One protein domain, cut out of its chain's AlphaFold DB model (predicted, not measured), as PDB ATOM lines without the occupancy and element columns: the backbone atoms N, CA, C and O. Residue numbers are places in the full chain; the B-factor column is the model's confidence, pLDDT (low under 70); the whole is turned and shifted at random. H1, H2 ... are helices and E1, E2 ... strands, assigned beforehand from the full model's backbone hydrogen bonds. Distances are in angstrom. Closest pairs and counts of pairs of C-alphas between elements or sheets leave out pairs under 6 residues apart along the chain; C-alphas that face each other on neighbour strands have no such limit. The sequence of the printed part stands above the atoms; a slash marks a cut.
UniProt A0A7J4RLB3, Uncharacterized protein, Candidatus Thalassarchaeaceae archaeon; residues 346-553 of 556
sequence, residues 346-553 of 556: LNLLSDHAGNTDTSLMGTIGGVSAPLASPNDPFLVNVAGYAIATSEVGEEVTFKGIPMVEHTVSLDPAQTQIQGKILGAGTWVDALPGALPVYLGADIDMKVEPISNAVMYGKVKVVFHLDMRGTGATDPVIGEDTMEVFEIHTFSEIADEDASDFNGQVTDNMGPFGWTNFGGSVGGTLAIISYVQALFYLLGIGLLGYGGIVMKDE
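AT A GLANCE: This is residues 346 to 553 of the 556 residues of an uncharacterized protein of Candidatus Thalassarchaeaceae archaeon (UniProt A0A7J4RLB3). A long, twisted and curled sheet of five strands makes the main wall; the small hairpin E1 and E2 packs across part of one face, and the long helix H5 covers E6 and E7 on that same face before its last turns, residues 544 to 551, stick out as an arm. The short helices H1, H2 and H3 cluster at one end of the sheet, and H4 with the loop 507 to 521 lies at the other. The printed part has 208 residues with five named helices and seven named strands, in the order H1 E1 E2 E3 E4 H2 H3 E5 E6 E7 H4 H5, in the class mixed. The large sheet runs E3, E4, E5, E6, E7, antiparallel throughout; the whole is only just loose, close to compact, with a radius of gyration of the C-alphas of 20.3 A and spans of 66 by 45 by 30 A.

IN THESE COORDINATES: Find C-alpha 391 at (23.350, -26.076, 37.205), where E3, residues 391 to 398, begins; it bends by 67 degrees at residue 395. E4 is residues 401 to 410, 28.2 A; E5, 437 to 448, 35.0 A; E6, 453 to 466, 37.6 A; and E7, 481 to 492, 32.7 A. Look for E1 at residues 379 to 382 and E2 at 386 to 389. H1 is residues 349 to 353, H2 418 to 422, H3 427 to 430 and H4 495 to 506. H5, residues 522 to 551, runs 41.4 A from (49.786, -39.560, 31.911) to (55.061, -6.544, 56.258), with a kink of 47 degrees near residue 538.

HOW THE PARTS SIT: Start at E5, E6 and E7, a meander, each strand the antiparallel neighbour of the one before: N 442 and O 460 are 2.8 A apart, N 459 and O 489 2.8 A, both within hydrogen-bond range. Across E4 and E5, N 406 and O 445 are 2.8 A apart; in the hairpin E3 and E4, N 393 and O 405 are 2.7 A apart. The hairpin E1 and E2, with N 380 and O 388 2.8 A apart, forms a sandwich with this sheet, two sheets face to face, their strands at 56 degrees; the closest C-alphas of E2 and E4 are those of Thr 389 and Val 408, 6.4 A. H5 makes two layers, a helix on one face of the sheet, at a height over the sheet of 11.2 A; its closest C-alpha to E7 is that of Gly 539, 6.1 A from Thr 489. H4 only grazes the sheet. H2 and H3 touch, with C-alphas 419 and 429 closest at 4.0 A. Every O i to N i+4 pair is within hydrogen-bond range in H1, H2 and H4; H5 has 21 of 26, and H3 is too short for one.

THE WHOLE: The C-alphas farthest apart are those of Thr 470 and Phe 512, 66.5 A. The printed part has no cut; the links H1 to E1, E6 to E7 and H4 to H5 are long. The mean pLDDT of the printed part is 71.9, and 76 residues are under 70, among them residues 365 to 372 and 496 to 553.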
ATOM      1  N   LEU A 346      24.990 -27.633  69.750       94.25
ATOM      2  CA  LEU A 346      23.720 -28.302  70.052       94.25
ATOM      3  C   LEU A 346      22.892 -28.646  68.797       94.25
ATOM      4  O   LEU A 346      21.667 -28.704  68.845       94.25
ATOM      5  N   ASN A 347      23.569 -28.899  67.675       92.56
ATOM      6  CA  ASN A 347      23.023 -29.155  66.337       92.56
ATOM      7  C   ASN A 347      22.207 -27.997  65.737       92.56
ATOM      8  O   ASN A 347      21.409 -28.209  64.828       92.56
ATOM      9  N   LEU A 348      22.422 -26.768  66.212       93.19
ATOM     10  CA  LEU A 348      21.749 -25.572  65.694       93.19
ATOM     11  C   LEU A 348      22.444 -24.978  64.462       93.19
ATOM     12  O   LEU A 348      21.843 -24.192  63.731       93.19
ATOM     13  N   LEU A 349      23.712 -25.329  64.228       91.94
ATOM     14  CA  LEU A 349      24.539 -24.723  63.181       91.94
ATOM     15  C   LEU A 349      23.980 -24.939  61.779       91.94
ATOM     16  O   LEU A 349      24.019 -24.018  60.967       91.94
ATOM     17  N   SER A 350      23.469 -26.134  61.487       91.06
ATOM     18  CA  SER A 350      22.951 -26.444  60.155       91.06
ATOM     19  C   SER A 350      21.724 -25.631  59.773       91.06
ATOM     20  O   SER A 350      21.685 -25.087  58.668       91.06
ATOM     21  N   ASP A 351      20.778 -25.495  60.698       88.94
ATOM     22  CA  ASP A 351      19.591 -24.670  60.489       88.94
ATOM     23  C   ASP A 351      19.975 -23.188  60.440       88.94
ATOM     24  O   ASP A 351      19.542 -22.462  59.548       88.94
ATOM     25  N   HIS A 352      20.866 -22.751  61.337       88.81
ATOM     26  CA  HIS A 352      21.318 -21.364  61.398       88.81
ATOM     27  C   HIS A 352      22.105 -20.925  60.154       88.81
ATOM     28  O   HIS A 352      21.993 -19.783  59.717       88.81
ATOM     29  N   ALA A 353      22.906 -21.819  59.573       90.38
ATOM     30  CA  ALA A 353      23.673 -21.532  58.369       90.38
ATOM     31  C   ALA A 353      22.799 -21.457  57.106       90.38
ATOM     32  O   ALA A 353      23.249 -20.898  56.106       90.38
ATOM     33  N   GLY A 354      21.607 -22.069  57.107       87.38
ATOM     34  CA  GLY A 354      20.736 -22.217  55.929       87.38
ATOM     35  C   GLY A 354      21.261 -23.190  54.857       87.38
ATOM     36  O   GLY A 354      20.537 -23.566  53.935       87.38
ATOM     37  N   ASN A 355      22.502 -23.664  55.008       87.25
ATOM     38  CA  ASN A 355      23.162 -24.640  54.150       87.25
ATOM     39  C   ASN A 355      23.461 -25.913  54.959       87.25
ATOM     40  O   ASN A 355      24.386 -25.950  55.777       87.25
ATOM     41  N   THR A 356      22.659 -26.958  54.756       87.75
ATOM     42  CA  THR A 356      22.731 -28.206  55.541       87.75
ATOM     43  C   THR A 356      23.820 -29.168  55.068       87.75
ATOM     44  O   THR A 356      24.107 -30.151  55.746       87.75
ATOM     45  N   ASP A 357      24.420 -28.922  53.903       89.12
ATOM     46  CA  ASP A 357      25.471 -29.775  53.358       89.12
ATOM     47  C   ASP A 357      26.799 -29.504  54.076       89.12
ATOM     48  O   ASP A 357      27.400 -28.437  53.955       89.12
ATOM     49  N   THR A 358      27.288 -30.495  54.821       90.06
ATOM     50  CA  THR A 358      28.531 -30.373  55.605       90.06
ATOM     51  C   THR A 358      29.687 -31.186  55.035       90.06
ATOM     52  O   THR A 358      30.851 -30.874  55.295       90.06
ATOM     53  N   SER A 359      29.393 -32.235  54.261       87.06
ATOM     54  CA  SER A 359      30.396 -33.183  53.776       87.06
ATOM     55  C   SER A 359      31.053 -32.706  52.487       87.06
ATOM     56  O   SER A 359      30.406 -32.525  51.462       87.06
ATOM     57  N   LEU A 360      32.378 -32.604  52.505       77.31
ATOM     58  CA  LEU A 360      33.201 -32.346  51.328       77.31
ATOM     59  C   LEU A 360      33.352 -33.585  50.435       77.31
ATOM     60  O   LEU A 360      33.978 -33.486  49.371       77.31
ATOM     61  N   MET A 361      32.783 -34.728  50.835       76.12
ATOM     62  CA  MET A 361      32.795 -35.954  50.050       76.12
ATOM     63  C   MET A 361      32.041 -35.771  48.739       76.12
ATOM     64  O   MET A 361      30.858 -35.448  48.713       76.12
ATOM     65  N   GLY A 362      32.726 -36.005  47.623       71.69
ATOM     66  CA  GLY A 362      32.089 -35.915  46.310       71.69
ATOM     67  C   GLY A 362      31.945 -34.487  45.769       71.69
ATOM     68  O   GLY A 362      31.358 -34.298  44.706       71.69
ATOM     69  N   THR A 363      32.486 -33.487  46.467       73.94
ATOM     70  CA  THR A 363      32.483 -32.095  46.004       73.94
ATOM     71  C   THR A 363      33.709 -31.788  45.140       73.94
ATOM     72  O   THR A 363      34.825 -32.250  45.408       73.94
ATOM     73  N   ILE A 364      33.537 -30.957  44.112       70.88
ATOM     74  CA  ILE A 364      34.662 -30.292  43.452       70.88
ATOM     75  C   ILE A 364      35.317 -29.365  44.484       70.88
ATOM     76  O   ILE A 364      34.675 -28.450  45.001       70.88
ATOM     77  N   GLY A 365      36.587 -29.638  44.809       60.59
ATOM     78  CA  GLY A 365      37.332 -28.929  45.859       60.59
ATOM     79  C   GLY A 365      37.333 -29.594  47.237       60.59
ATOM     80  O   GLY A 365      37.791 -28.967  48.191       60.59
ATOM     81  N   GLY A 366      36.837 -30.830  47.357       56.03
ATOM     82  CA  GLY A 366      36.781 -31.571  48.619       56.03
ATOM     83  C   GLY A 366      37.494 -32.925  48.621       56.03
ATOM     84  O   GLY A 366      38.420 -33.199  47.842       56.03
ATOM     85  N   VAL A 367      37.063 -33.800  49.532       50.28
ATOM     86  CA  VAL A 367      37.587 -35.162  49.654       50.28
ATOM     87  C   VAL A 367      36.877 -36.012  48.595       50.28
ATOM     88  O   VAL A 367      35.669 -36.146  48.602       50.28
ATOM     89  N   SER A 368      37.617 -36.545  47.623       50.94
ATOM     90  CA  SER A 368      37.093 -37.323  46.484       50.94
ATOM     91  C   SER A 368      36.197 -36.532  45.526       50.94
ATOM     92  O   SER A 368      35.043 -36.893  45.312       50.94
ATOM     93  N   ALA A 369      36.746 -35.486  44.910       52.47
ATOM     94  CA  ALA A 369      36.121 -34.828  43.773       52.47
ATOM     95  C   ALA A 369      35.803 -35.875  42.687       52.47
ATOM     96  O   ALA A 369      36.737 -36.504  42.166       52.47
ATOM     97  N   PRO A 370      34.526 -36.104  42.328       51.59
ATOM     98  CA  PRO A 370      34.228 -36.804  41.103       51.59
ATOM     99  C   PRO A 370      34.804 -35.950  39.977       51.59
ATOM    100  O   PRO A 370      34.782 -34.720  40.020       51.59
ATOM    101  N   LEU A 371      35.337 -36.612  38.959       57.88
ATOM    102  CA  LEU A 371      35.446 -35.998  37.645       57.88
ATOM    103  C   LEU A 371      34.092 -35.330  37.337       57.88
ATOM    104  O   LEU A 371      33.072 -36.017  37.412       57.88
ATOM    105  N   ALA A 372      34.075 -34.017  37.088       62.91
ATOM    106  CA  ALA A 372      32.836 -33.251  36.954       62.91
ATOM    107  C   ALA A 372      31.943 -33.911  35.896       62.91
ATOM    108  O   ALA A 372      32.414 -34.177  34.790       62.91
ATOM    109  N   SER A 373      30.685 -34.231  36.225       70.75
ATOM    110  CA  SER A 373      29.787 -34.777  35.204       70.75
ATOM    111  C   SER A 373      29.439 -33.637  34.245       70.75
ATOM    112  O   SER A 373      28.829 -32.668  34.685       70.75
ATOM    113  N   PRO A 374      29.798 -33.712  32.953       72.94
ATOM    114  CA  PRO A 374      29.543 -32.619  32.014       72.94
ATOM    115  C   PRO A 374      28.048 -32.415  31.765       72.94
ATOM    116  O   PRO A 374      27.630 -31.353  31.334       72.94
ATOM    117  N   ASN A 375      27.247 -33.463  31.975       81.44
ATOM    118  CA  ASN A 375      25.826 -33.477  31.637       81.44
ATOM    119  C   ASN A 375      24.920 -33.582  32.870       81.44
ATOM    120  O   ASN A 375      23.702 -33.560  32.710       81.44
ATOM    121  N   ASP A 376      25.488 -33.697  34.076       84.62
ATOM    122  CA  ASP A 376      24.725 -33.780  35.321       84.62
ATOM    123  C   ASP A 376      25.221 -32.734  36.335       84.62
ATOM    124  O   ASP A 376      26.420 -32.443  36.381       84.62
ATOM    125  N   PRO A 377      24.333 -32.201  37.191       86.75
ATOM    126  CA  PRO A 377      24.713 -31.402  38.353       86.75
ATOM    127  C   PRO A 377      25.754 -32.090  39.245       86.75
ATOM    128  O   PRO A 377      25.709 -33.305  39.452       86.75
ATOM    129  N   PHE A 378      26.657 -31.306  39.832       82.44
ATOM    130  CA  PHE A 378      27.633 -31.782  40.816       82.44
ATOM    131  C   PHE A 378      27.816 -30.783  41.961       82.44
ATOM    132  O   PHE A 378      27.563 -29.590  41.807       82.44
ATOM    133  N   LEU A 379      28.275 -31.275  43.114       84.38
ATOM    134  CA  LEU A 379      28.515 -30.451  44.299       84.38
ATOM    135  C   LEU A 379      29.847 -29.703  44.199       84.38
ATOM    136  O   LEU A 379      30.845 -30.240  43.715       84.38
ATOM    137  N   VAL A 380      29.878 -28.476  44.706       79.62
ATOM    138  CA  VAL A 380      31.028 -27.573  44.689       79.62
ATOM    139  C   VAL A 380      31.275 -27.044  46.091       79.62
ATOM    140  O   VAL A 380      30.370 -26.513  46.728       79.62
ATOM    141  N   ASN A 381      32.520 -27.164  46.551       78.12
ATOM    142  CA  ASN A 381      32.993 -26.500  47.757       78.12
ATOM    143  C   ASN A 381      33.283 -25.020  47.449       78.12
ATOM    144  O   ASN A 381      34.252 -24.700  46.751       78.12
ATOM    145  N   VAL A 382      32.466 -24.115  47.986       77.50
ATOM    146  CA  VAL A 382      32.616 -22.668  47.806       77.50
ATOM    147  C   VAL A 382      33.589 -22.126  48.853       77.50
ATOM    148  O   VAL A 382      33.200 -21.605  49.897       77.50
ATOM    149  N   ALA A 383      34.885 -22.309  48.582       69.00
ATOM    150  CA  ALA A 383      36.008 -21.807  49.388       69.00
ATOM    151  C   ALA A 383      35.962 -22.198  50.886       69.00
ATOM    152  O   ALA A 383      36.406 -21.459  51.765       69.00
ATOM    153  N   GLY A 384      35.407 -23.372  51.192       72.56
ATOM    154  CA  GLY A 384      35.267 -23.878  52.554       72.56
ATOM    155  C   GLY A 384      34.224 -23.129  53.382       72.56
ATOM    156  O   GLY A 384      34.240 -23.237  54.608       72.56
ATOM    157  N   TYR A 385      33.376 -22.305  52.765       78.38
ATOM    158  CA  TYR A 385      32.292 -21.605  53.454       78.38
ATOM    159  C   TYR A 385      30.972 -22.353  53.346       78.38
ATOM    160  O   TYR A 385      30.302 -22.514  54.349       78.38
ATOM    161  N   ALA A 386      30.617 -22.835  52.160       85.69
ATOM    162  CA  ALA A 386      29.365 -23.543  51.927       85.69
ATOM    163  C   ALA A 386      29.530 -24.556  50.792       85.69
ATOM    164  O   ALA A 386      30.519 -24.523  50.049       85.69
ATOM    165  N   ILE A 387      28.549 -25.443  50.651       87.31
ATOM    166  CA  ILE A 387      28.472 -26.387  49.541       87.31
ATOM    167  C   ILE A 387      27.272 -26.018  48.678       87.31
ATOM    168  O   ILE A 387      26.192 -25.726  49.181       87.31
ATOM    169  N   ALA A 388      27.466 -26.012  47.365       88.62
ATOM    170  CA  ALA A 388      26.420 -25.664  46.417       88.62
ATOM    171  C   ALA A 388      26.392 -26.642  45.248       88.62
ATOM    172  O   ALA A 388      27.414 -27.218  44.870       88.62
ATOM    173  N   THR A 389      25.214 -26.825  44.658       90.69
ATOM    174  CA  THR A 389      25.035 -27.682  43.483       90.69
ATOM    175  C   THR A 389      25.171 -26.854  42.209       90.69
ATOM    176  O   THR A 389      24.647 -25.746  42.134       90.69
ATOM    177  N   SER A 390      25.869 -27.386  41.206       89.62
ATOM    178  CA  SER A 390      25.970 -26.757  39.890       89.62
ATOM    179  C   SER A 390      24.723 -26.987  39.039       89.62
ATOM    180  O   SER A 390      24.133 -28.066  39.035       89.62
ATOM    181  N   GLU A 391      24.350 -25.983  38.260       92.88
ATOM    182  CA  GLU A 391      23.350 -26.076  37.205       92.88
ATOM    183  C   GLU A 391      24.049 -26.258  35.858       92.88
ATOM    184  O   GLU A 391      25.036 -25.583  35.562       92.88
ATOM    185  N   VAL A 392      23.557 -27.197  35.049       93.31
ATOM    186  CA  VAL A 392      24.116 -27.491  33.723       93.31
ATOM    187  C   VAL A 392      23.587 -26.474  32.712       93.31
ATOM    188  O   VAL A 392      22.376 -26.297  32.573       93.31
ATOM    189  N   GLY A 393      24.502 -25.825  32.004       91.56
ATOM    190  CA  GLY A 393      24.239 -24.836  30.967       91.56
ATOM    191  C   GLY A 393      24.324 -25.405  29.550       91.56
ATOM    192  O   GLY A 393      23.997 -26.562  29.286       91.56
ATOM    193  N   GLU A 394      24.735 -24.557  28.608       92.06
ATOM    194  CA  GLU A 394      24.817 -24.902  27.186       92.06
ATOM    195  C   GLU A 394      26.176 -25.516  26.802       92.06
ATOM    196  O   GLU A 394      27.200 -25.307  27.458       92.06
ATOM    197  N   GLU A 395      26.200 -26.248  25.683       90.81
ATOM    198  CA  GLU A 395      27.448 -26.652  25.032       90.81
ATOM    199  C   GLU A 395      28.128 -25.432  24.393       90.81
ATOM    200  O   GLU A 395      27.553 -24.730  23.557       90.81
ATOM    201  N   VAL A 396      29.392 -25.205  24.739       91.69
ATOM    202  CA  VAL A 396      30.200 -24.082  24.265       91.69
ATOM    203  C   VAL A 396      31.525 -24.576  23.696       91.69
ATOM    204  O   VAL A 396      32.068 -25.595  24.104       91.69
ATOM    205  N   THR A 397      32.096 -23.850  22.739       89.81
ATOM    206  CA  THR A 397      33.483 -24.082  22.309       89.81
ATOM    207  C   THR A 397      34.374 -22.999  22.896       89.81
ATOM    208  O   THR A 397      34.219 -21.823  22.569       89.81
ATOM    209  N   PHE A 398      35.332 -23.391  23.734       84.56
ATOM    210  CA  PHE A 398      36.289 -22.479  24.353       84.56
ATOM    211  C   PHE A 398      37.715 -22.862  23.954       84.56
ATOM    212  O   PHE A 398      38.123 -24.008  24.109       84.56
ATOM    213  N   LYS A 399      38.462 -21.916  23.368       84.31
ATOM    214  CA  LYS A 399      39.825 -22.139  22.835       84.31
ATOM    215  C   LYS A 399      39.946 -23.385  21.932       84.31
ATOM    216  O   LYS A 399      40.950 -24.088  21.934       84.31
ATOM    217  N   GLY A 400      38.903 -23.655  21.142       79.38
ATOM    218  CA  GLY A 400      38.835 -24.800  20.225       79.38
ATOM    219  C   GLY A 400      38.438 -26.134  20.866       79.38
ATOM    220  O   GLY A 400      38.275 -27.104  20.138       79.38
ATOM    221  N   ILE A 401      38.239 -26.177  22.187       78.19
ATOM    222  CA  ILE A 401      37.816 -27.367  22.931       78.19
ATOM    223  C   ILE A 401      36.293 -27.289  23.163       78.19
ATOM    224  O   ILE A 401      35.814 -26.257  23.649       78.19
ATOM    225  N   PRO A 402      35.511 -28.328  22.812       84.31
ATOM    226  CA  PRO A 402      34.096 -28.403  23.171       84.31
ATOM    227  C   PRO A 402      33.941 -28.637  24.682       84.31
ATOM    228  O   PRO A 402      34.595 -29.506  25.249       84.31
ATOM    229  N   MET A 403      33.087 -27.855  25.335       87.06
ATOM    230  CA  MET A 403      32.841 -27.865  26.778       87.06
ATOM    231  C   MET A 403      31.347 -27.690  27.071       87.06
ATOM    232  O   MET A 403      30.597 -27.243  26.208       87.06
ATOM    233  N   VAL A 404      30.927 -27.995  28.295       88.19
ATOM    234  CA  VAL A 404      29.596 -27.668  28.823       88.19
ATOM    235  C   VAL A 404      29.752 -26.620  29.919       88.19
ATOM    236  O   VAL A 404      30.643 -26.730  30.766       88.19
ATOM    237  N   GLU A 405      28.944 -25.565  29.869       91.31
ATOM    238  CA  GLU A 405      28.929 -24.545  30.919       91.31
ATOM    239  C   GLU A 405      28.222 -25.074  32.168       91.31
ATOM    240  O   GLU A 405      27.243 -25.807  32.078       91.31
ATOM    241  N   HIS A 406      28.721 -24.697  33.339       90.31
ATOM    242  CA  HIS A 406      28.061 -24.936  34.613       90.31
ATOM    243  C   HIS A 406      28.057 -23.648  35.422       90.31
ATOM    244  O   HIS A 406      29.079 -22.966  35.496       90.31
ATOM    245  N   THR A 407      26.936 -23.351  36.065       92.06
ATOM    246  CA  THR A 407      26.790 -22.191  36.948       92.06
ATOM    247  C   THR A 407      26.481 -22.650  38.361       92.06
ATOM    248  O   THR A 407      25.720 -23.589  38.563       92.06
ATOM    249  N   VAL A 408      27.066 -22.000  39.357       90.00
ATOM    250  CA  VAL A 408      26.716 -22.183  40.767       90.00
ATOM    251  C   VAL A 408      26.352 -20.815  41.306       90.00
ATOM    252  O   VAL A 408      27.136 -19.880  41.157       90.00
ATOM    253  N   SER A 409      25.188 -20.711  41.937       92.38
ATOM    254  CA  SER A 409      24.778 -19.505  42.647       92.38
ATOM    255  C   SER A 409      24.423 -19.872  44.085       92.38
ATOM    256  O   SER A 409      23.706 -20.846  44.319       92.38
ATOM    257  N   LEU A 410      24.972 -19.126  45.039       91.19
ATOM    258  CA  LEU A 410      24.601 -19.186  46.448       91.19
ATOM    259  C   LEU A 410      23.799 -17.941  46.789       91.19
ATOM    260  O   LEU A 410      24.299 -16.823  46.649       91.19
ATOM    261  N   ASP A 411      22.578 -18.162  47.265       91.31
ATOM    262  CA  ASP A 411      21.746 -17.095  47.801       91.31
ATOM    263  C   ASP A 411      22.301 -16.662  49.171       91.31
ATOM    264  O   ASP A 411      22.310 -17.478  50.105       91.31
ATOM    265  N   PRO A 412      22.759 -15.403  49.320       91.44
ATOM    266  CA  PRO A 412      23.214 -14.895  50.607       91.44
ATOM    267  C   PRO A 412      22.139 -15.003  51.686       91.44
ATOM    268  O   PRO A 412      22.482 -15.319  52.818       91.44
ATOM    269  N   ALA A 413      20.851 -14.852  51.360       89.50
ATOM    270  CA  ALA A 413      19.776 -14.947  52.348       89.50
ATOM    271  C   ALA A 413      19.656 -16.339  52.992       89.50
ATOM    272  O   ALA A 413      18.976 -16.486  54.001       89.50
ATOM    273  N   GLN A 414      20.272 -17.367  52.401       89.88
ATOM    274  CA  GLN A 414      20.223 -18.760  52.859       89.88
ATOM    275  C   GLN A 414      21.618 -19.318  53.178       89.88
ATOM    276  O   GLN A 414      21.788 -20.527  53.302       89.88
ATOM    277  N   THR A 415      22.631 -18.450  53.270       91.19
ATOM    278  CA  THR A 415      24.021 -18.867  53.480       91.19
ATOM    279  C   THR A 415      24.683 -17.986  54.535       91.19
ATOM    280  O   THR A 415      25.509 -17.124  54.229       91.19
ATOM    281  N   GLN A 416      24.322 -18.199  55.797       91.31
ATOM    282  CA  GLN A 416      24.965 -17.530  56.924       91.31
ATOM    283  C   GLN A 416      26.258 -18.261  57.306       91.31
ATOM    284  O   GLN A 416      26.279 -19.472  57.517       91.31
ATOM    285  N   ILE A 417      27.353 -17.508  57.416       87.94
ATOM    286  CA  ILE A 417      28.693 -18.034  57.720       87.94
ATOM    287  C   ILE A 417      29.239 -17.539  59.061       87.94
ATOM    288  O   ILE A 417      30.410 -17.757  59.361       87.94
ATOM    289  N   GLN A 418      28.396 -16.903  59.877       89.00
ATOM    290  CA  GLN A 418      28.743 -16.399  61.206       89.00
ATOM    291  C   GLN A 418      29.543 -17.416  62.028       89.00
ATOM    292  O   GLN A 418      30.620 -17.087  62.517       89.00
ATOM    293  N   GLY A 419      29.049 -18.653  62.151       86.00
ATOM    294  CA  GLY A 419      29.702 -19.680  62.964       86.00
ATOM    295  C   GLY A 419      31.125 -20.013  62.511       86.00
ATOM    296  O   GLY A 419      31.972 -20.353  63.330       86.00
ATOM    297  N   LYS A 420      31.435 -19.839  61.219       83.12
ATOM    298  CA  LYS A 420      32.806 -19.974  60.713       83.12
ATOM    299  C   LYS A 420      33.709 -18.842  61.197       83.12
ATOM    300  O   LYS A 420      34.880 -19.086  61.458       83.12
ATOM    301  N   ILE A 421      33.183 -17.619  61.234       77.31
ATOM    302  CA  ILE A 421      33.955 -16.417  61.561       77.31
ATOM    303  C   ILE A 421      34.123 -16.280  63.078       77.31
ATOM    304  O   ILE A 421      35.198 -15.905  63.530       77.31
ATOM    305  N   LEU A 422      33.089 -16.612  63.860       79.38
ATOM    306  CA  LEU A 422      33.165 -16.651  65.321       79.38
ATOM    307  C   LEU A 422      34.056 -17.797  65.807       79.38
ATOM    308  O   LEU A 422      34.932 -17.579  66.640       79.38
ATOM    309  N   GLY A 423      33.840 -19.010  65.287       77.44
ATOM    310  CA  GLY A 423      34.670 -20.178  65.578       77.44
ATOM    311  C   GLY A 423      34.661 -20.632  67.043       77.44
ATOM    312  O   GLY A 423      35.566 -21.368  67.444       77.44
ATOM    313  N   ALA A 424      33.656 -20.243  67.835       82.31
ATOM    314  CA  ALA A 424      33.596 -20.459  69.279       82.31
ATOM    315  C   ALA A 424      33.480 -21.941  69.674       82.31
ATOM    316  O   ALA A 424      33.778 -22.295  70.812       82.31
ATOM    317  N   GLY A 425      33.015 -22.814  68.772       85.31
ATOM    318  CA  GLY A 425      32.837 -24.248  69.028       85.31
ATOM    319  C   GLY A 425      31.713 -24.569  70.008       85.31
ATOM    320  O   GLY A 425      31.668 -25.667  70.556       85.31
ATOM    321  N   THR A 426      30.817 -23.611  70.239       90.56
ATOM    322  CA  THR A 426      29.668 -23.739  71.139       90.56
ATOM    323  C   THR A 426      28.415 -23.196  70.456       90.56
ATOM    324  O   THR A 426      28.490 -22.658  69.352       90.56
ATOM    325  N   TRP A 427      27.258 -23.258  71.119       92.00
ATOM    326  CA  TRP A 427      26.000 -22.697  70.603       92.00
ATOM    327  C   TRP A 427      26.075 -21.199  70.260       92.00
ATOM    328  O   TRP A 427      25.234 -20.710  69.510       92.00
ATOM    329  N   VAL A 428      27.095 -20.478  70.744       90.56
ATOM    330  CA  VAL A 428      27.377 -19.082  70.366       90.56
ATOM    331  C   VAL A 428      27.571 -18.933  68.853       90.56
ATOM    332  O   VAL A 428      27.162 -17.923  68.286       90.56
ATOM    333  N   ASP A 429      28.097 -19.956  68.173       90.38
ATOM    334  CA  ASP A 429      28.260 -19.939  66.714       90.38
ATOM    335  C   ASP A 429      26.914 -19.893  65.963       90.38
ATOM    336  O   ASP A 429      26.865 -19.459  64.811       90.38
ATOM    337  N   ALA A 430      25.826 -20.285  66.631       91.50
ATOM    338  CA  ALA A 430      24.450 -20.243  66.140       91.50
ATOM    339  C   ALA A 430      23.580 -19.188  66.859       91.50
ATOM    340  O   ALA A 430      22.354 -19.210  66.728       91.50
ATOM    341  N   LEU A 431      24.181 -18.276  67.637       92.19
ATOM    342  CA  LEU A 431      23.458 -17.189  68.300       92.19
ATOM    343  C   LEU A 431      23.049 -16.125  67.267       92.19
ATOM    344  O   LEU A 431      23.929 -15.528  66.644       92.19
ATOM    345  N   PRO A 432      21.753 -15.826  67.088       90.56
ATOM    346  CA  PRO A 432      21.314 -14.831  66.116       90.56
ATOM    347  C   PRO A 432      21.979 -13.464  66.268       90.56
ATOM    348  O   PRO A 432      21.982 -12.871  67.346       90.56
ATOM    349  N   GLY A 433      22.537 -12.950  65.171       85.81
ATOM    350  CA  GLY A 433      23.107 -11.606  65.120       85.81
ATOM    351  C   GLY A 433      24.377 -11.399  65.956       85.81
ATOM    352  O   GLY A 433      24.721 -10.254  66.248       85.81
ATOM    353  N   ALA A 434      25.082 -12.462  66.356       85.69
ATOM    354  CA  ALA A 434      26.351 -12.332  67.079       85.69
ATOM    355  C   ALA A 434      27.476 -11.769  66.185       85.69
ATOM    356  O   ALA A 434      28.233 -10.899  66.607       85.69
ATOM    357  N   LEU A 435      27.556 -12.232  64.936       85.06
ATOM    358  CA  LEU A 435      28.363 -11.668  63.852       85.06
ATOM    359  C   LEU A 435      27.706 -12.028  62.502       85.06
ATOM    360  O   LEU A 435      28.172 -12.934  61.803       85.06
ATOM    361  N   PRO A 436      26.589 -11.367  62.147       87.56
ATOM    362  CA  PRO A 436      25.687 -11.823  61.094       87.56
ATOM    363  C   PRO A 436      26.249 -11.530  59.699       87.56
ATOM    364  O   PRO A 436      25.945 -10.513  59.069       87.56
ATOM    365  N   VAL A 437      27.115 -12.430  59.234       87.69
ATOM    366  CA  VAL A 437      27.734 -12.380  57.910       87.69
ATOM    367  C   VAL A 437      27.125 -13.449  57.013       87.69
ATOM    368  O   VAL A 437      27.158 -14.644  57.322       87.69
ATOM    369  N   TYR A 438      26.637 -13.002  55.863       91.50
ATOM    370  CA  TYR A 438      25.990 -13.805  54.838       91.50
ATOM    371  C   TYR A 438      26.844 -13.846  53.571       91.50
ATOM    372  O   TYR A 438      27.453 -12.850  53.171       91.50
ATOM    373  N   LEU A 439      26.887 -15.005  52.923       88.69
ATOM    374  CA  LEU A 439      27.745 -15.265  51.775       88.69
ATOM    375  C   LEU A 439      26.930 -15.415  50.492       88.69
ATOM    376  O   LEU A 439      26.206 -16.390  50.319       88.69
ATOM    377  N   GLY A 440      27.121 -14.497  49.552       90.62
ATOM    378  CA  GLY A 440      26.689 -14.676  48.170       90.62
ATOM    379  C   GLY A 440      27.839 -15.209  47.324       90.62
ATOM    380  O   GLY A 440      28.990 -14.809  47.517       90.62
ATOM    381  N   ALA A 441      27.554 -16.085  46.366       87.56
ATOM    382  CA  ALA A 441      28.563 -16.502  45.398       87.56
ATOM    383  C   ALA A 441      27.959 -16.759  44.023       87.56
ATOM    384  O   ALA A 441      26.915 -17.389  43.922       87.56
ATOM    385  N   ASP A 442      28.678 -16.350  42.983       90.88
ATOM    386  CA  ASP A 442      28.399 -16.678  41.589       90.88
ATOM    387  C   ASP A 442      29.656 -17.300  40.978       90.88
ATOM    388  O   ASP A 442      30.726 -16.677  40.931       90.88
ATOM    389  N   ILE A 443      29.547 -18.547  40.526       85.38
ATOM    390  CA  ILE A 443      30.656 -19.303  39.945       85.38
ATOM    391  C   ILE A 443      30.264 -19.798  38.560       85.38
ATOM    392  O   ILE A 443      29.360 -20.617  38.418       85.38
ATOM    393  N   ASP A 444      31.020 -19.371  37.555       87.88
ATOM    394  CA  ASP A 444      30.933 -19.886  36.194       87.88
ATOM    395  C   ASP A 444      32.065 -20.887  35.961       87.88
ATOM    396  O   ASP A 444      33.245 -20.565  36.134       87.88
ATOM    397  N   MET A 445      31.731 -22.093  35.514       84.06
ATOM    398  CA  MET A 445      32.682 -23.146  35.169       84.06
ATOM    399  C   MET A 445      32.446 -23.654  33.752       84.06
ATOM    400  O   MET A 445      31.332 -23.606  33.235       84.06
ATOM    401  N   LYS A 446      33.495 -24.193  33.126       84.81
ATOM    402  CA  LYS A 446      33.363 -24.947  31.868       84.81
ATOM    403  C   LYS A 446      34.040 -26.295  31.996       84.81
ATOM    404  O   LYS A 446      35.226 -26.359  32.332       84.81
ATOM    405  N   VAL A 447      33.269 -27.345  31.737       82.06
ATOM    406  CA  VAL A 447      33.666 -28.741  31.911       82.06
ATOM    407  C   VAL A 447      33.859 -29.393  30.550       82.06
ATOM    408  O   VAL A 447      32.985 -29.334  29.689       82.06
ATOM    409  N   GLU A 448      35.011 -30.019  30.340       78.44
ATOM    410  CA  GLU A 448      35.311 -30.739  29.103       78.44
ATOM    411  C   GLU A 448      34.720 -32.169  29.147       78.44
ATOM    412  O   GLU A 448      35.004 -32.891  30.103       78.44
ATOM    413  N   PRO A 449      33.924 -32.621  28.151       75.44
ATOM    414  CA  PRO A 449      33.139 -33.854  28.265       75.44
ATOM    415  C   PRO A 449      33.888 -35.191  28.239       75.44
ATOM    416  O   PRO A 449      33.302 -36.218  28.580       75.44
ATOM    417  N   ILE A 450      35.135 -35.231  27.761       69.94
ATOM    418  CA  ILE A 450      35.907 -36.473  27.597       69.94
ATOM    419  C   ILE A 450      36.727 -36.771  28.855       69.94
ATOM    420  O   ILE A 450      36.781 -37.909  29.323       69.94
ATOM    421  N   SER A 451      37.402 -35.754  29.377       64.31
ATOM    422  CA  SER A 451      38.261 -35.807  30.559       64.31
ATOM    423  C   SER A 451      37.549 -35.366  31.832       64.31
ATOM    424  O   SER A 451      38.101 -35.579  32.912       64.31
ATOM    425  N   ASN A 452      36.342 -34.792  31.717       69.50
ATOM    426  CA  ASN A 452      35.528 -34.282  32.824       69.50
ATOM    427  C   ASN A 452      36.267 -33.223  33.666       69.50
ATOM    428  O   ASN A 452      36.083 -33.090  34.879       69.50
ATOM    429  N   ALA A 453      37.159 -32.497  33.002       69.06
ATOM    430  CA  ALA A 453      38.033 -31.490  33.571       69.06
ATOM    431  C   ALA A 453      37.350 -30.126  33.605       69.06
ATOM    432  O   ALA A 453      36.801 -29.696  32.590       69.06
ATOM    433  N   VAL A 454      37.473 -29.396  34.714       72.62
ATOM    434  CA  VAL A 454      37.116 -27.969  34.732       72.62
ATOM    435  C   VAL A 454      38.286 -27.182  34.139       72.62
ATOM    436  O   VAL A 454      39.375 -27.154  34.709       72.62
ATOM    437  N   MET A 455      38.074 -26.555  32.983       72.56
ATOM    438  CA  MET A 455      39.116 -25.837  32.225       72.56
ATOM    439  C   MET A 455      38.946 -24.313  32.232       72.56
ATOM    440  O   MET A 455      39.783 -23.579  31.702       72.56
ATOM    441  N   TYR A 456      37.864 -23.834  32.834       79.31
ATOM    442  CA  TYR A 456      37.550 -22.427  33.031       79.31
ATOM    443  C   TYR A 456      36.819 -22.282  34.358       79.31
ATOM    444  O   TYR A 456      35.951 -23.101  34.664       79.31
ATOM    445  N   GLY A 457      37.150 -21.234  35.103       76.25
ATOM    446  CA  GLY A 457      36.506 -20.896  36.358       76.25
ATOM    447  C   GLY A 457      36.540 -19.390  36.576       76.25
ATOM    448  O   GLY A 457      37.600 -18.758  36.552       76.25
ATOM    449  N   LYS A 458      35.375 -18.805  36.803       81.69
ATOM    450  CA  LYS A 458      35.230 -17.417  37.215       81.69
ATOM    451  C   LYS A 458      34.379 -17.408  38.469       81.69
ATOM    452  O   LYS A 458      33.245 -17.853  38.442       81.69
ATOM    453  N   VAL A 459      34.952 -16.920  39.556       76.81
ATOM    454  CA  VAL A 459      34.350 -16.927  40.886       76.81
ATOM    455  C   VAL A 459      34.180 -15.482  41.328       76.81
ATOM    456  O   VAL A 459      35.151 -14.721  41.329       76.81
ATOM    457  N   LYS A 460      32.958 -15.122  41.711       82.50
ATOM    458  CA  LYS A 460      32.646 -13.933  42.497       82.50
ATOM    459  C   LYS A 460      32.067 -14.399  43.828       82.50
ATOM    460  O   LYS A 460      31.089 -15.132  43.834       82.50
ATOM    461  N   VAL A 461      32.656 -13.974  44.935       80.31
ATOM    462  CA  VAL A 461      32.115 -14.193  46.281       80.31
ATOM    463  C   VAL A 461      31.912 -12.836  46.931       80.31
ATOM    464  O   VAL A 461      32.796 -11.989  46.835       80.31
ATOM    465  N   VAL A 462      30.764 -12.629  47.564       83.69
ATOM    466  CA  VAL A 462      30.361 -11.363  48.181       83.69
ATOM    467  C   VAL A 462      29.946 -11.622  49.621       83.69
ATOM    468  O   VAL A 462      29.107 -12.481  49.892       83.69
ATOM    469  N   PHE A 463      30.521 -10.858  50.542       84.00
ATOM    470  CA  PHE A 463      30.210 -10.922  51.965       84.00
ATOM    471  C   PHE A 463      29.268  -9.778  52.325       84.00
ATOM    472  O   PHE A 463      29.581  -8.610  52.079       84.00
ATOM    473  N   HIS A 464      28.133 -10.120  52.924       90.06
ATOM    474  CA  HIS A 464      27.104  -9.183  53.355       90.06
ATOM    475  C   HIS A 464      27.041  -9.173  54.880       90.06
ATOM    476  O   HIS A 464      26.888 -10.226  55.491       90.06
ATOM    477  N   LEU A 465      27.152  -7.999  55.491       89.12
ATOM    478  CA  LEU A 465      26.987  -7.804  56.930       89.12
ATOM    479  C   LEU A 465      25.584  -7.260  57.206       89.12
ATOM    480  O   LEU A 465      25.217  -6.235  56.631       89.12
ATOM    481  N   ASP A 466      24.818  -7.922  58.069       91.31
ATOM    482  CA  ASP A 466      23.533  -7.410  58.559       91.31
ATOM    483  C   ASP A 466      23.754  -6.291  59.586       91.31
ATOM    484  O   ASP A 466      24.510  -6.439  60.548       91.31
ATOM    485  N   MET A 467      23.089  -5.159  59.366       88.38
ATOM    486  CA  MET A 467      23.264  -3.937  60.149       88.38
ATOM    487  C   MET A 467      22.227  -3.771  61.266       88.38
ATOM    488  O   MET A 467      22.279  -2.780  61.994       88.38
ATOM    489  N   ARG A 468      21.273  -4.700  61.406       89.12
ATOM    490  CA  ARG A 468      20.179  -4.612  62.393       89.12
ATOM    491  C   ARG A 468      20.611  -4.945  63.823       89.12
ATOM    492  O   ARG A 468      19.931  -4.533  64.757       89.12
ATOM    493  N   GLY A 469      21.742  -5.632  63.988       82.19
ATOM    494  CA  GLY A 469      22.323  -5.974  65.289       82.19
ATOM    495  C   GLY A 469      21.960  -7.373  65.795       82.19
ATOM    496  O   GLY A 469      21.477  -8.228  65.051       82.19
ATOM    497  N   THR A 470      22.252  -7.618  67.070       85.88
ATOM    498  CA  THR A 470      22.089  -8.927  67.716       85.88
ATOM    499  C   THR A 470      20.616  -9.309  67.877       85.88
ATOM    500  O   THR A 470      19.765  -8.453  68.086       85.88
ATOM    501  N   GLY A 471      20.297 -10.597  67.731       86.81
ATOM    502  CA  GLY A 471      18.924 -11.117  67.740       86.81
ATOM    503  C   GLY A 471      18.204 -11.044  66.387       86.81
ATOM    504  O   GLY A 471      17.209 -11.737  66.177       86.81
ATOM    505  N   ALA A 472      18.710 -10.267  65.424       88.94
ATOM    506  CA  ALA A 472      18.122 -10.204  64.092       88.94
ATOM    507  C   ALA A 472      18.407 -11.482  63.278       88.94
ATOM    508  O   ALA A 472      19.527 -11.998  63.246       88.94
ATOM    509  N   THR A 473      17.381 -11.973  62.584       86.75
ATOM    510  CA  THR A 473      17.437 -13.111  61.651       86.75
ATOM    511  C   THR A 473      16.754 -12.739  60.336       86.75
ATOM    512  O   THR A 473      16.096 -11.699  60.249       86.75
ATOM    513  N   ASP A 474      16.966 -13.535  59.288       88.56
ATOM    514  CA  ASP A 474      16.302 -13.399  57.984       88.56
ATOM    515  C   ASP A 474      16.342 -11.970  57.390       88.56
ATOM    516  O   ASP A 474      15.304 -11.315  57.238       88.56
ATOM    517  N   PRO A 475      17.532 -11.419  57.089       92.44
ATOM    518  CA  PRO A 475      17.651 -10.083  56.522       92.44
ATOM    519  C   PRO A 475      17.140  -9.993  55.092       92.44
ATOM    520  O   PRO A 475      17.290 -10.909  54.281       92.44
ATOM    521  N   VAL A 476      16.636  -8.812  54.744       93.62
ATOM    522  CA  VAL A 476      16.429  -8.438  53.347       93.62
ATOM    523  C   VAL A 476      17.767  -7.989  52.758       93.62
ATOM    524  O   VAL A 476      18.262  -6.896  53.040       93.62
ATOM    525  N   ILE A 477      18.362  -8.842  51.923       92.31
ATOM    526  CA  ILE A 477      19.663  -8.580  51.296       92.31
ATOM    527  C   ILE A 477      19.620  -7.286  50.469       92.31
ATOM    528  O   ILE A 477      18.757  -7.098  49.612       92.31
ATOM    529  N   GLY A 478      20.574  -6.394  50.737       89.94
ATOM    530  CA  GLY A 478      20.707  -5.075  50.109       89.94
ATOM    531  C   GLY A 478      19.860  -3.958  50.735       89.94
ATOM    532  O   GLY A 478      20.080  -2.793  50.404       89.94
ATOM    533  N   GLU A 479      18.926  -4.283  51.636       93.62
ATOM    534  CA  GLU A 479      18.207  -3.299  52.464       93.62
ATOM    535  C   GLU A 479      18.749  -3.300  53.897       93.62
ATOM    536  O   GLU A 479      19.220  -2.271  54.380       93.62
ATOM    537  N   ASP A 480      18.732  -4.470  54.537       94.25
ATOM    538  CA  ASP A 480      19.217  -4.677  55.905       94.25
ATOM    539  C   ASP A 480      20.734  -4.916  55.949       94.25
ATOM    540  O   ASP A 480      21.384  -4.696  56.972       94.25
ATOM    541  N   THR A 481      21.310  -5.368  54.831       92.50
ATOM    542  CA  THR A 481      22.718  -5.767  54.745       92.50
ATOM    543  C   THR A 481      23.565  -4.809  53.920       92.50
ATOM    544  O   THR A 481      23.110  -4.306  52.890       92.50
ATOM    545  N   MET A 482      24.848  -4.689  54.261       90.31
ATOM    546  CA  MET A 482      25.853  -4.019  53.434       90.31
ATOM    547  C   MET A 482      26.909  -4.990  52.899       90.31
ATOM    548  O   MET A 482      27.376  -5.868  53.622       90.31
ATOM    549  N   GLU A 483      27.326  -4.808  51.648       88.00
ATOM    550  CA  GLU A 483      28.489  -5.511  51.097       88.00
ATOM    551  C   GLU A 483      29.767  -4.971  51.755       88.00
ATOM    552  O   GLU A 483      30.060  -3.774  51.676       88.00
ATOM    553  N   VAL A 484      30.522  -5.845  52.419       76.25
ATOM    554  CA  VAL A 484      31.761  -5.467  53.124       76.25
ATOM    555  C   VAL A 484      33.016  -5.834  52.339       76.25
ATOM    556  O   VAL A 484      34.027  -5.138  52.428       76.25
ATOM    557  N   PHE A 485      32.960  -6.915  51.558       69.69
ATOM    558  CA  PHE A 485      34.106  -7.440  50.827       69.69
ATOM    559  C   PHE A 485      33.670  -8.310  49.641       69.69
ATOM    560  O   PHE A 485      32.652  -9.001  49.712       69.69
ATOM    561  N   GLU A 486      34.467  -8.306  48.569       73.56
ATOM    562  CA  GLU A 486      34.262  -9.147  47.388       73.56
ATOM    563  C   GLU A 486      35.566  -9.832  46.964       73.56
ATOM    564  O   GLU A 486      36.618  -9.196  46.861       73.56
ATOM    565  N   ILE A 487      35.485 -11.122  46.639       68.19
ATOM    566  CA  ILE A 487      36.592 -11.895  46.072       68.19
ATOM    567  C   ILE A 487      36.282 -12.204  44.614       68.19
ATOM    568  O   ILE A 487      35.278 -12.842  44.298       68.19
ATOM    569  N   HIS A 488      37.202 -11.820  43.731       70.12
ATOM    570  CA  HIS A 488      37.186 -12.205  42.327       70.12
ATOM    571  C   HIS A 488      38.358 -13.128  42.021       70.12
ATOM    572  O   HIS A 488      39.511 -12.704  42.039       70.12
ATOM    573  N   THR A 489      38.060 -14.382  41.681       64.75
ATOM    574  CA  THR A 489      39.066 -15.324  41.182       64.75
ATOM    575  C   THR A 489      38.747 -15.697  39.747       64.75
ATOM    576  O   THR A 489      37.602 -15.977  39.394       64.75
ATOM    577  N   PHE A 490      39.770 -15.702  38.903       70.25
ATOM    578  CA  PHE A 490      39.652 -16.089  37.509       70.25
ATOM    579  C   PHE A 490      40.803 -17.009  37.137       70.25
ATOM    580  O   PHE A 490      41.963 -16.696  37.405       70.25
ATOM    581  N   SER A 491      40.486 -18.122  36.490       67.06
ATOM    582  CA  SER A 491      41.487 -18.940  35.825       67.06
ATOM    583  C   SER A 491      40.885 -19.643  34.610       67.06
ATOM    584  O   SER A 491      39.680 -19.873  34.496       67.06
ATOM    585  N   GLU A 492      41.749 -19.925  33.652       72.00
ATOM    586  CA  GLU A 492      41.424 -20.569  32.392       72.00
ATOM    587  C   GLU A 492      42.635 -21.376  31.929       72.00
ATOM    588  O   GLU A 492      43.778 -21.054  32.264       72.00
ATOM    589  N   ILE A 493      42.392 -22.412  31.128       67.94
ATOM    590  CA  ILE A 493      43.462 -23.136  30.442       67.94
ATOM    591  C   ILE A 493      44.283 -22.176  29.560       67.94
ATOM    592  O   ILE A 493      43.724 -21.371  28.805       67.94
ATOM    593  N   ALA A 494      45.614 -22.245  29.652       71.50
ATOM    594  CA  ALA A 494      46.507 -21.426  28.834       71.50
ATOM    595  C   ALA A 494      46.416 -21.818  27.349       71.50
ATOM    596  O   ALA A 494      46.098 -22.957  27.013       71.50
ATOM    597  N   ASP A 495      46.709 -20.884  26.442       75.62
ATOM    598  CA  ASP A 495      46.571 -21.122  24.994       75.62
ATOM    599  C   ASP A 495      47.486 -22.252  24.486       75.62
ATOM    600  O   ASP A 495      47.092 -23.027  23.614       75.62
ATOM    601  N   GLU A 496      48.695 -22.356  25.045       69.19
ATOM    602  CA  GLU A 496      49.662 -23.414  24.724       69.19
ATOM    603  C   GLU A 496      49.139 -24.788  25.168       69.19
ATOM    604  O   GLU A 496      49.057 -25.710  24.355       69.19
ATOM    605  N   ASP A 497      48.658 -24.887  26.411       67.69
ATOM    606  CA  ASP A 497      48.081 -26.115  26.966       67.69
ATOM    607  C   ASP A 497      46.797 -26.534  26.235       67.69
ATOM    608  O   ASP A 497      46.560 -27.722  26.018       67.69
ATOM    609  N   ALA A 498      45.967 -25.574  25.811       66.19
ATOM    610  CA  ALA A 498      44.752 -25.842  25.044       66.19
ATOM    611  C   ALA A 498      45.063 -26.384  23.638       66.19
ATOM    612  O   ALA A 498      44.379 -27.285  23.147       66.19
ATOM    613  N   SER A 499      46.108 -25.862  22.987       64.69
ATOM    614  CA  SER A 499      46.599 -26.383  21.706       64.69
ATOM    615  C   SER A 499      47.123 -27.812  21.853       64.69
ATOM    616  O   SER A 499      46.788 -28.682  21.044       64.69
ATOM    617  N   ASP A 500      47.904 -28.075  22.901       65.62
ATOM    618  CA  ASP A 500      48.425 -29.409  23.197       65.62
ATOM    619  C   ASP A 500      47.305 -30.395  23.553       65.62
ATOM    620  O   ASP A 500      47.313 -31.534  23.075       65.62
ATOM    621  N   PHE A 501      46.302 -29.960  24.321       64.62
ATOM    622  CA  PHE A 501      45.116 -30.756  24.631       64.62
ATOM    623  C   PHE A 501      44.335 -31.116  23.364       64.62
ATOM    624  O   PHE A 501      44.030 -32.290  23.150       64.62
ATOM    625  N   ASN A 502      44.079 -30.147  22.479       61.25
ATOM    626  CA  ASN A 502      43.411 -30.408  21.204       61.25
ATOM    627  C   ASN A 502      44.194 -31.404  20.344       61.25
ATOM    628  O   ASN A 502      43.618 -32.383  19.877       61.25
ATOM    629  N   GLY A 503      45.512 -31.230  20.209       56.91
ATOM    630  CA  GLY A 503      46.348 -32.133  19.415       56.91
ATOM    631  C   GLY A 503      46.469 -33.554  19.988       56.91
ATOM    632  O   GLY A 503      46.721 -34.508  19.243       56.91
ATOM    633  N   GLN A 504      46.304 -33.726  21.305       59.56
ATOM    634  CA  GLN A 504      46.471 -35.016  21.980       59.56
ATOM    635  C   GLN A 504      45.157 -35.755  22.248       59.56
ATOM    636  O   GLN A 504      45.136 -36.982  22.129       59.56
ATOM    637  N   VAL A 505      44.087 -35.039  22.584       57.53
ATOM    638  CA  VAL A 505      42.803 -35.604  23.019       57.53
ATOM    639  C   VAL A 505      41.747 -35.432  21.928       57.53
ATOM    640  O   VAL A 505      41.280 -36.433  21.385       57.53
ATOM    641  N   THR A 506      41.437 -34.191  21.539       53.50
ATOM    642  CA  THR A 506      40.351 -33.875  20.592       53.50
ATOM    643  C   THR A 506      40.635 -34.392  19.173       53.50
ATOM    644  O   THR A 506      39.825 -35.113  18.592       53.50
ATOM    645  N   ASP A 507      41.819 -34.107  18.624       50.31
ATOM    646  CA  ASP A 507      42.186 -34.414  17.233       50.31
ATOM    647  C   ASP A 507      42.571 -35.888  17.012       50.31
ATOM    648  O   ASP A 507      42.567 -36.384  15.881       50.31
ATOM    649  N   ASN A 508      42.878 -36.632  18.082       46.44
ATOM    650  CA  ASN A 508      43.174 -38.070  18.007       46.44
ATOM    651  C   ASN A 508      41.917 -38.961  18.062       46.44
ATOM    652  O   ASN A 508      42.027 -40.182  17.873       46.44
ATOM    653  N   MET A 509      40.727 -38.376  18.250       41.50
ATOM    654  CA  MET A 509      39.428 -39.047  18.144       41.50
ATOM    655  C   MET A 509      38.909 -39.040  16.694       41.50
ATOM    656  O   MET A 509      37.945 -38.367  16.341       41.50
ATOM    657  N   GLY A 510      39.560 -39.811  15.818       35.12
ATOM    658  CA  GLY A 510      39.098 -40.004  14.438       35.12
ATOM    659  C   GLY A 510      37.797 -40.834  14.321       35.12
ATOM    660  O   GLY A 510      37.404 -41.504  15.278       35.12
ATOM    661  N   PRO A 511      37.169 -40.901  13.122       35.62
ATOM    662  CA  PRO A 511      35.863 -41.545  12.857       35.62
ATOM    663  C   PRO A 511      35.721 -43.036  13.222       35.62
ATOM    664  O   PRO A 511      34.638 -43.600  13.086       35.62
ATOM    665  N   PHE A 512      36.808 -43.695  13.634       36.44
ATOM    666  CA  PHE A 512      36.866 -45.122  13.966       36.44
ATOM    667  C   PHE A 512      37.577 -45.421  15.304       36.44
ATOM    668  O   PHE A 512      37.868 -46.582  15.584       36.44
ATOM    669  N   GLY A 513      37.823 -44.410  16.146       36.84
ATOM    670  CA  GLY A 513      38.551 -44.557  17.414       36.84
ATOM    671  C   GLY A 513      40.083 -44.544  17.260       36.84
ATOM    672  O   GLY A 513      40.618 -45.011  16.258       36.84
ATOM    673  N   TRP A 514      40.747 -43.954  18.266       32.53
ATOM    674  CA  TRP A 514      42.193 -43.794  18.531       32.53
ATOM    675  C   TRP A 514      43.170 -44.032  17.360       32.53
ATOM    676  O   TRP A 514      43.553 -45.166  17.072       32.53
ATOM    677  N   THR A 515      43.674 -42.953  16.744       33.06
ATOM    678  CA  THR A 515      44.649 -43.019  15.628       33.06
ATOM    679  C   THR A 515      46.121 -42.781  15.996       33.06
ATOM    680  O   THR A 515      46.970 -42.892  15.111       33.06
ATOM    681  N   ASN A 516      46.479 -42.522  17.262       30.97
ATOM    682  CA  ASN A 516      47.882 -42.298  17.643       30.97
ATOM    683  C   ASN A 516      48.250 -42.915  19.011       30.97
ATOM    684  O   ASN A 516      47.809 -42.451  20.055       30.97
ATOM    685  N   PHE A 517      49.095 -43.954  19.009       31.59
ATOM    686  CA  PHE A 517      49.670 -44.610  20.203       31.59
ATOM    687  C   PHE A 517      51.090 -44.073  20.500       31.59
ATOM    688  O   PHE A 517      52.040 -44.843  20.646       31.59
ATOM    689  N   GLY A 518      51.264 -42.747  20.507       28.75
ATOM    690  CA  GLY A 518      52.592 -42.115  20.451       28.75
ATOM    691  C   GLY A 518      52.954 -41.112  21.551       28.75
ATOM    692  O   GLY A 518      54.068 -40.600  21.516       28.75
ATOM    693  N   GLY A 519      52.076 -40.817  22.513       33.31
ATOM    694  CA  GLY A 519      52.331 -39.830  23.572       33.31
ATOM    695  C   GLY A 519      51.900 -40.340  24.944       33.31
ATOM    696  O   GLY A 519      50.904 -41.050  25.060       33.31
ATOM    697  N   SER A 520      52.664 -40.033  25.993       32.66
ATOM    698  CA  SER A 520      52.333 -40.430  27.363       32.66
ATOM    699  C   SER A 520      51.068 -39.711  27.843       32.66
ATOM    700  O   SER A 520      51.136 -38.589  28.338       32.66
ATOM    701  N   VAL A 521      49.928 -40.398  27.760       34.50
ATOM    702  CA  VAL A 521      48.601 -39.968  28.248       34.50
ATOM    703  C   VAL A 521      48.619 -39.523  29.728       34.50
ATOM    704  O   VAL A 521      47.761 -38.768  30.172       34.50
ATOM    705  N   GLY A 522      49.632 -39.931  30.501       32.47
ATOM    706  CA  GLY A 522      49.786 -39.560  31.911       32.47
ATOM    707  C   GLY A 522      50.219 -38.112  32.192       32.47
ATOM    708  O   GLY A 522      50.083 -37.677  33.332       32.47
ATOM    709  N   GLY A 523      50.736 -37.365  31.207       36.91
ATOM    710  CA  GLY A 523      51.134 -35.959  31.394       36.91
ATOM    711  C   GLY A 523      49.937 -35.005  31.430       36.91
ATOM    712  O   GLY A 523      49.811 -34.193  32.339       36.91
ATOM    713  N   THR A 524      49.012 -35.173  30.491       39.06
ATOM    714  CA  THR A 524      47.865 -34.278  30.260       39.06
ATOM    715  C   THR A 524      46.791 -34.414  31.344       39.06
ATOM    716  O   THR A 524      46.276 -33.414  31.833       39.06
ATOM    717  N   LEU A 525      46.542 -35.637  31.834       38.44
ATOM    718  CA  LEU A 525      45.686 -35.890  33.007       38.44
ATOM    719  C   LEU A 525      46.259 -35.289  34.303       38.44
ATOM    720  O   LEU A 525      45.510 -34.849  35.177       38.44
ATOM    721  N   ALA A 526      47.590 -35.243  34.434       40.34
ATOM    722  CA  ALA A 526      48.233 -34.595  35.571       40.34
ATOM    723  C   ALA A 526      48.092 -33.067  35.494       40.34
ATOM    724  O   ALA A 526      47.764 -32.458  36.506       40.34
ATOM    725  N   ILE A 527      48.273 -32.460  34.313       41.78
ATOM    726  CA  ILE A 527      48.132 -31.008  34.085       41.78
ATOM    727  C   ILE A 527      46.718 -30.520  34.438       41.78
ATOM    728  O   ILE A 527      46.576 -29.544  35.169       41.78
ATOM    729  N   ILE A 528      45.681 -31.250  34.022       45.12
ATOM    730  CA  ILE A 528      44.274 -30.964  34.357       45.12
ATOM    731  C   ILE A 528      44.045 -30.918  35.875       45.12
ATOM    732  O   ILE A 528      43.452 -29.979  36.403       45.12
ATOM    733  N   SER A 529      44.593 -31.905  36.588       43.91
ATOM    734  CA  SER A 529      44.494 -31.992  38.050       43.91
ATOM    735  C   SER A 529      45.236 -30.844  38.752       43.91
ATOM    736  O   SER A 529      44.825 -30.397  39.822       43.91
ATOM    737  N   TYR A 530      46.330 -30.353  38.153       43.41
ATOM    738  CA  TYR A 530      47.093 -29.210  38.658       43.41
ATOM    739  C   TYR A 530      46.372 -27.881  38.448       43.41
ATOM    740  O   TYR A 530      46.432 -27.051  39.344       43.41
ATOM    741  N   VAL A 531      45.675 -27.677  37.326       41.34
ATOM    742  CA  VAL A 531      44.901 -26.447  37.075       41.34
ATOM    743  C   VAL A 531      43.740 -26.334  38.064       41.34
ATOM    744  O   VAL A 531      43.558 -25.282  38.666       41.34
ATOM    745  N   GLN A 532      43.030 -27.434  38.329       45.38
ATOM    746  CA  GLN A 532      41.985 -27.470  39.356       45.38
ATOM    747  C   GLN A 532      42.551 -27.180  40.755       45.38
ATOM    748  O   GLN A 532      41.988 -26.365  41.472       45.38
ATOM    749  N   ALA A 533      43.714 -27.739  41.110       43.06
ATOM    750  CA  ALA A 533      44.422 -27.389  42.347       43.06
ATOM    751  C   ALA A 533      44.899 -25.920  42.386       43.06
ATOM    752  O   ALA A 533      44.917 -25.303  43.448       43.06
ATOM    753  N   LEU A 534      45.269 -25.354  41.233       40.69
ATOM    754  CA  LEU A 534      45.723 -23.972  41.071       40.69
ATOM    755  C   LEU A 534      44.578 -22.969  41.287       40.69
ATOM    756  O   LEU A 534      44.809 -21.947  41.924       40.69
ATOM    757  N   PHE A 535      43.350 -23.269  40.838       45.84
ATOM    758  CA  PHE A 535      42.154 -22.467  41.149       45.84
ATOM    759  C   PHE A 535      41.965 -22.277  42.663       45.84
ATOM    760  O   PHE A 535      41.617 -21.185  43.105       45.84
ATOM    761  N   TYR A 536      42.259 -23.314  43.456       48.78
ATOM    762  CA  TYR A 536      42.156 -23.271  44.918       48.78
ATOM    763  C   TYR A 536      43.365 -22.602  45.586       48.78
ATOM    764  O   TYR A 536      43.195 -21.758  46.465       48.78
ATOM    765  N   LEU A 537      44.588 -22.927  45.151       42.06
ATOM    766  CA  LEU A 537      45.817 -22.342  45.703       42.06
ATOM    767  C   LEU A 537      45.965 -20.852  45.378       42.06
ATOM    768  O   LEU A 537      46.556 -20.131  46.171       42.06
ATOM    769  N   LEU A 538      45.446 -20.372  44.243       36.03
ATOM    770  CA  LEU A 538      45.479 -18.949  43.900       36.03
ATOM    771  C   LEU A 538      44.432 -18.147  44.678       36.03
ATOM    772  O   LEU A 538      44.772 -17.078  45.169       36.03
ATOM    773  N   GLY A 539      43.210 -18.665  44.858       41.44
ATOM    774  CA  GLY A 539      42.175 -17.985  45.647       41.44
ATOM    775  C   GLY A 539      42.568 -17.805  47.119       41.44
ATOM    776  O   GLY A 539      42.399 -16.725  47.670       41.44
ATOM    777  N   ILE A 540      43.161 -18.836  47.732       45.69
ATOM    778  CA  ILE A 540      43.578 -18.829  49.148       45.69
ATOM    779  C   ILE A 540      45.001 -18.256  49.320       45.69
ATOM    780  O   ILE A 540      45.294 -17.553  50.283       45.69
ATOM    781  N   GLY A 541      45.908 -18.513  48.372       38.09
ATOM    782  CA  GLY A 541      47.312 -18.096  48.450       38.09
ATOM    783  C   GLY A 541      47.576 -16.630  48.093       38.09
ATOM    784  O   GLY A 541      48.532 -16.054  48.614       38.09
ATOM    785  N   LEU A 542      46.744 -15.994  47.255       39.59
ATOM    786  CA  LEU A 542      46.864 -14.555  46.968       39.59
ATOM    787  C   LEU A 542      46.519 -13.686  48.193       39.59
ATOM    788  O   LEU A 542      47.090 -12.607  48.338       39.59
ATOM    789  N   LEU A 543      45.670 -14.182  49.098       43.03
ATOM    790  CA  LEU A 543      45.293 -13.507  50.347       43.03
ATOM    791  C   LEU A 543      46.442 -13.535  51.373       43.03
ATOM    792  O   LEU A 543      46.827 -12.494  51.905       43.03
ATOM    793  N   GLY A 544      47.098 -14.690  51.545       39.59
ATOM    794  CA  GLY A 544      48.272 -14.823  52.420       39.59
ATOM    795  C   GLY A 544      49.533 -14.107  51.907       39.59
ATOM    796  O   GLY A 544      50.287 -13.531  52.692       39.59
ATOM    797  N   TYR A 545      49.770 -14.086  50.587       37.09
ATOM    798  CA  TYR A 545      50.914 -13.364  50.005       37.09
ATOM    799  C   TYR A 545      50.748 -11.837  50.099       37.09
ATOM    800  O   TYR A 545      51.740 -11.132  50.281       37.09
ATOM    801  N   GLY A 546      49.508 -11.330  50.053       37.69
ATOM    802  CA  GLY A 546      49.201  -9.916  50.289       37.69
ATOM    803  C   GLY A 546      49.695  -9.418  51.652       37.69
ATOM    804  O   GLY A 546      50.374  -8.395  51.709       37.69
ATOM    805  N   GLY A 547      49.459 -10.182  52.726       39.47
ATOM    806  CA  GLY A 547      49.934  -9.839  54.075       39.47
ATOM    807  C   GLY A 547      51.463  -9.880  54.225       39.47
ATOM    808  O   GLY A 547      52.054  -9.025  54.883       39.47
ATOM    809  N   ILE A 548      52.137 -10.826  53.557       43.97
ATOM    810  CA  ILE A 548      53.607 -10.947  53.598       43.97
ATOM    811  C   ILE A 548      54.294  -9.788  52.860       43.97
ATOM    812  O   ILE A 548      55.303  -9.281  53.342       43.97
ATOM    813  N   VAL A 549      53.755  -9.343  51.720       41.31
ATOM    814  CA  VAL A 549      54.318  -8.213  50.957       41.31
ATOM    815  C   VAL A 549      54.169  -6.885  51.713       41.31
ATOM    816  O   VAL A 549      55.062  -6.048  51.634       41.31
ATOM    817  N   MET A 550      53.098  -6.705  52.492       45.16
ATOM    818  CA  MET A 550      52.857  -5.470  53.258       45.16
ATOM    819  C   MET A 550      53.707  -5.371  54.536       45.16
ATOM    820  O   MET A 550      54.102  -4.273  54.921       45.16
ATOM    821  N   LYS A 551      54.087  -6.506  55.147       43.66
ATOM    822  CA  LYS A 551      55.061  -6.544  56.258       43.66
ATOM    823  C   LYS A 551      56.419  -5.933  55.879       43.66
ATOM    824  O   LYS A 551      57.078  -5.340  56.729       43.66
ATOM    825  N   ASP A 552      56.833  -6.077  54.620       43.31
ATOM    826  CA  ASP A 552      58.096  -5.517  54.125       43.31
ATOM    827  C   ASP A 552      58.002  -4.006  53.819       43.31
ATOM    828  O   ASP A 552      59.036  -3.336  53.780       43.31
ATOM    829  N   GLU A 553      56.798  -3.445  53.634       44.59
ATOM    830  CA  GLU A 553      56.615  -2.006  53.377       44.59
ATOM    831  C   GLU A 553      56.678  -1.156  54.657       44.59
ATOM    832  O   GLU A 553      57.256  -0.070  54.620       44.59
TER     833      GLU A 553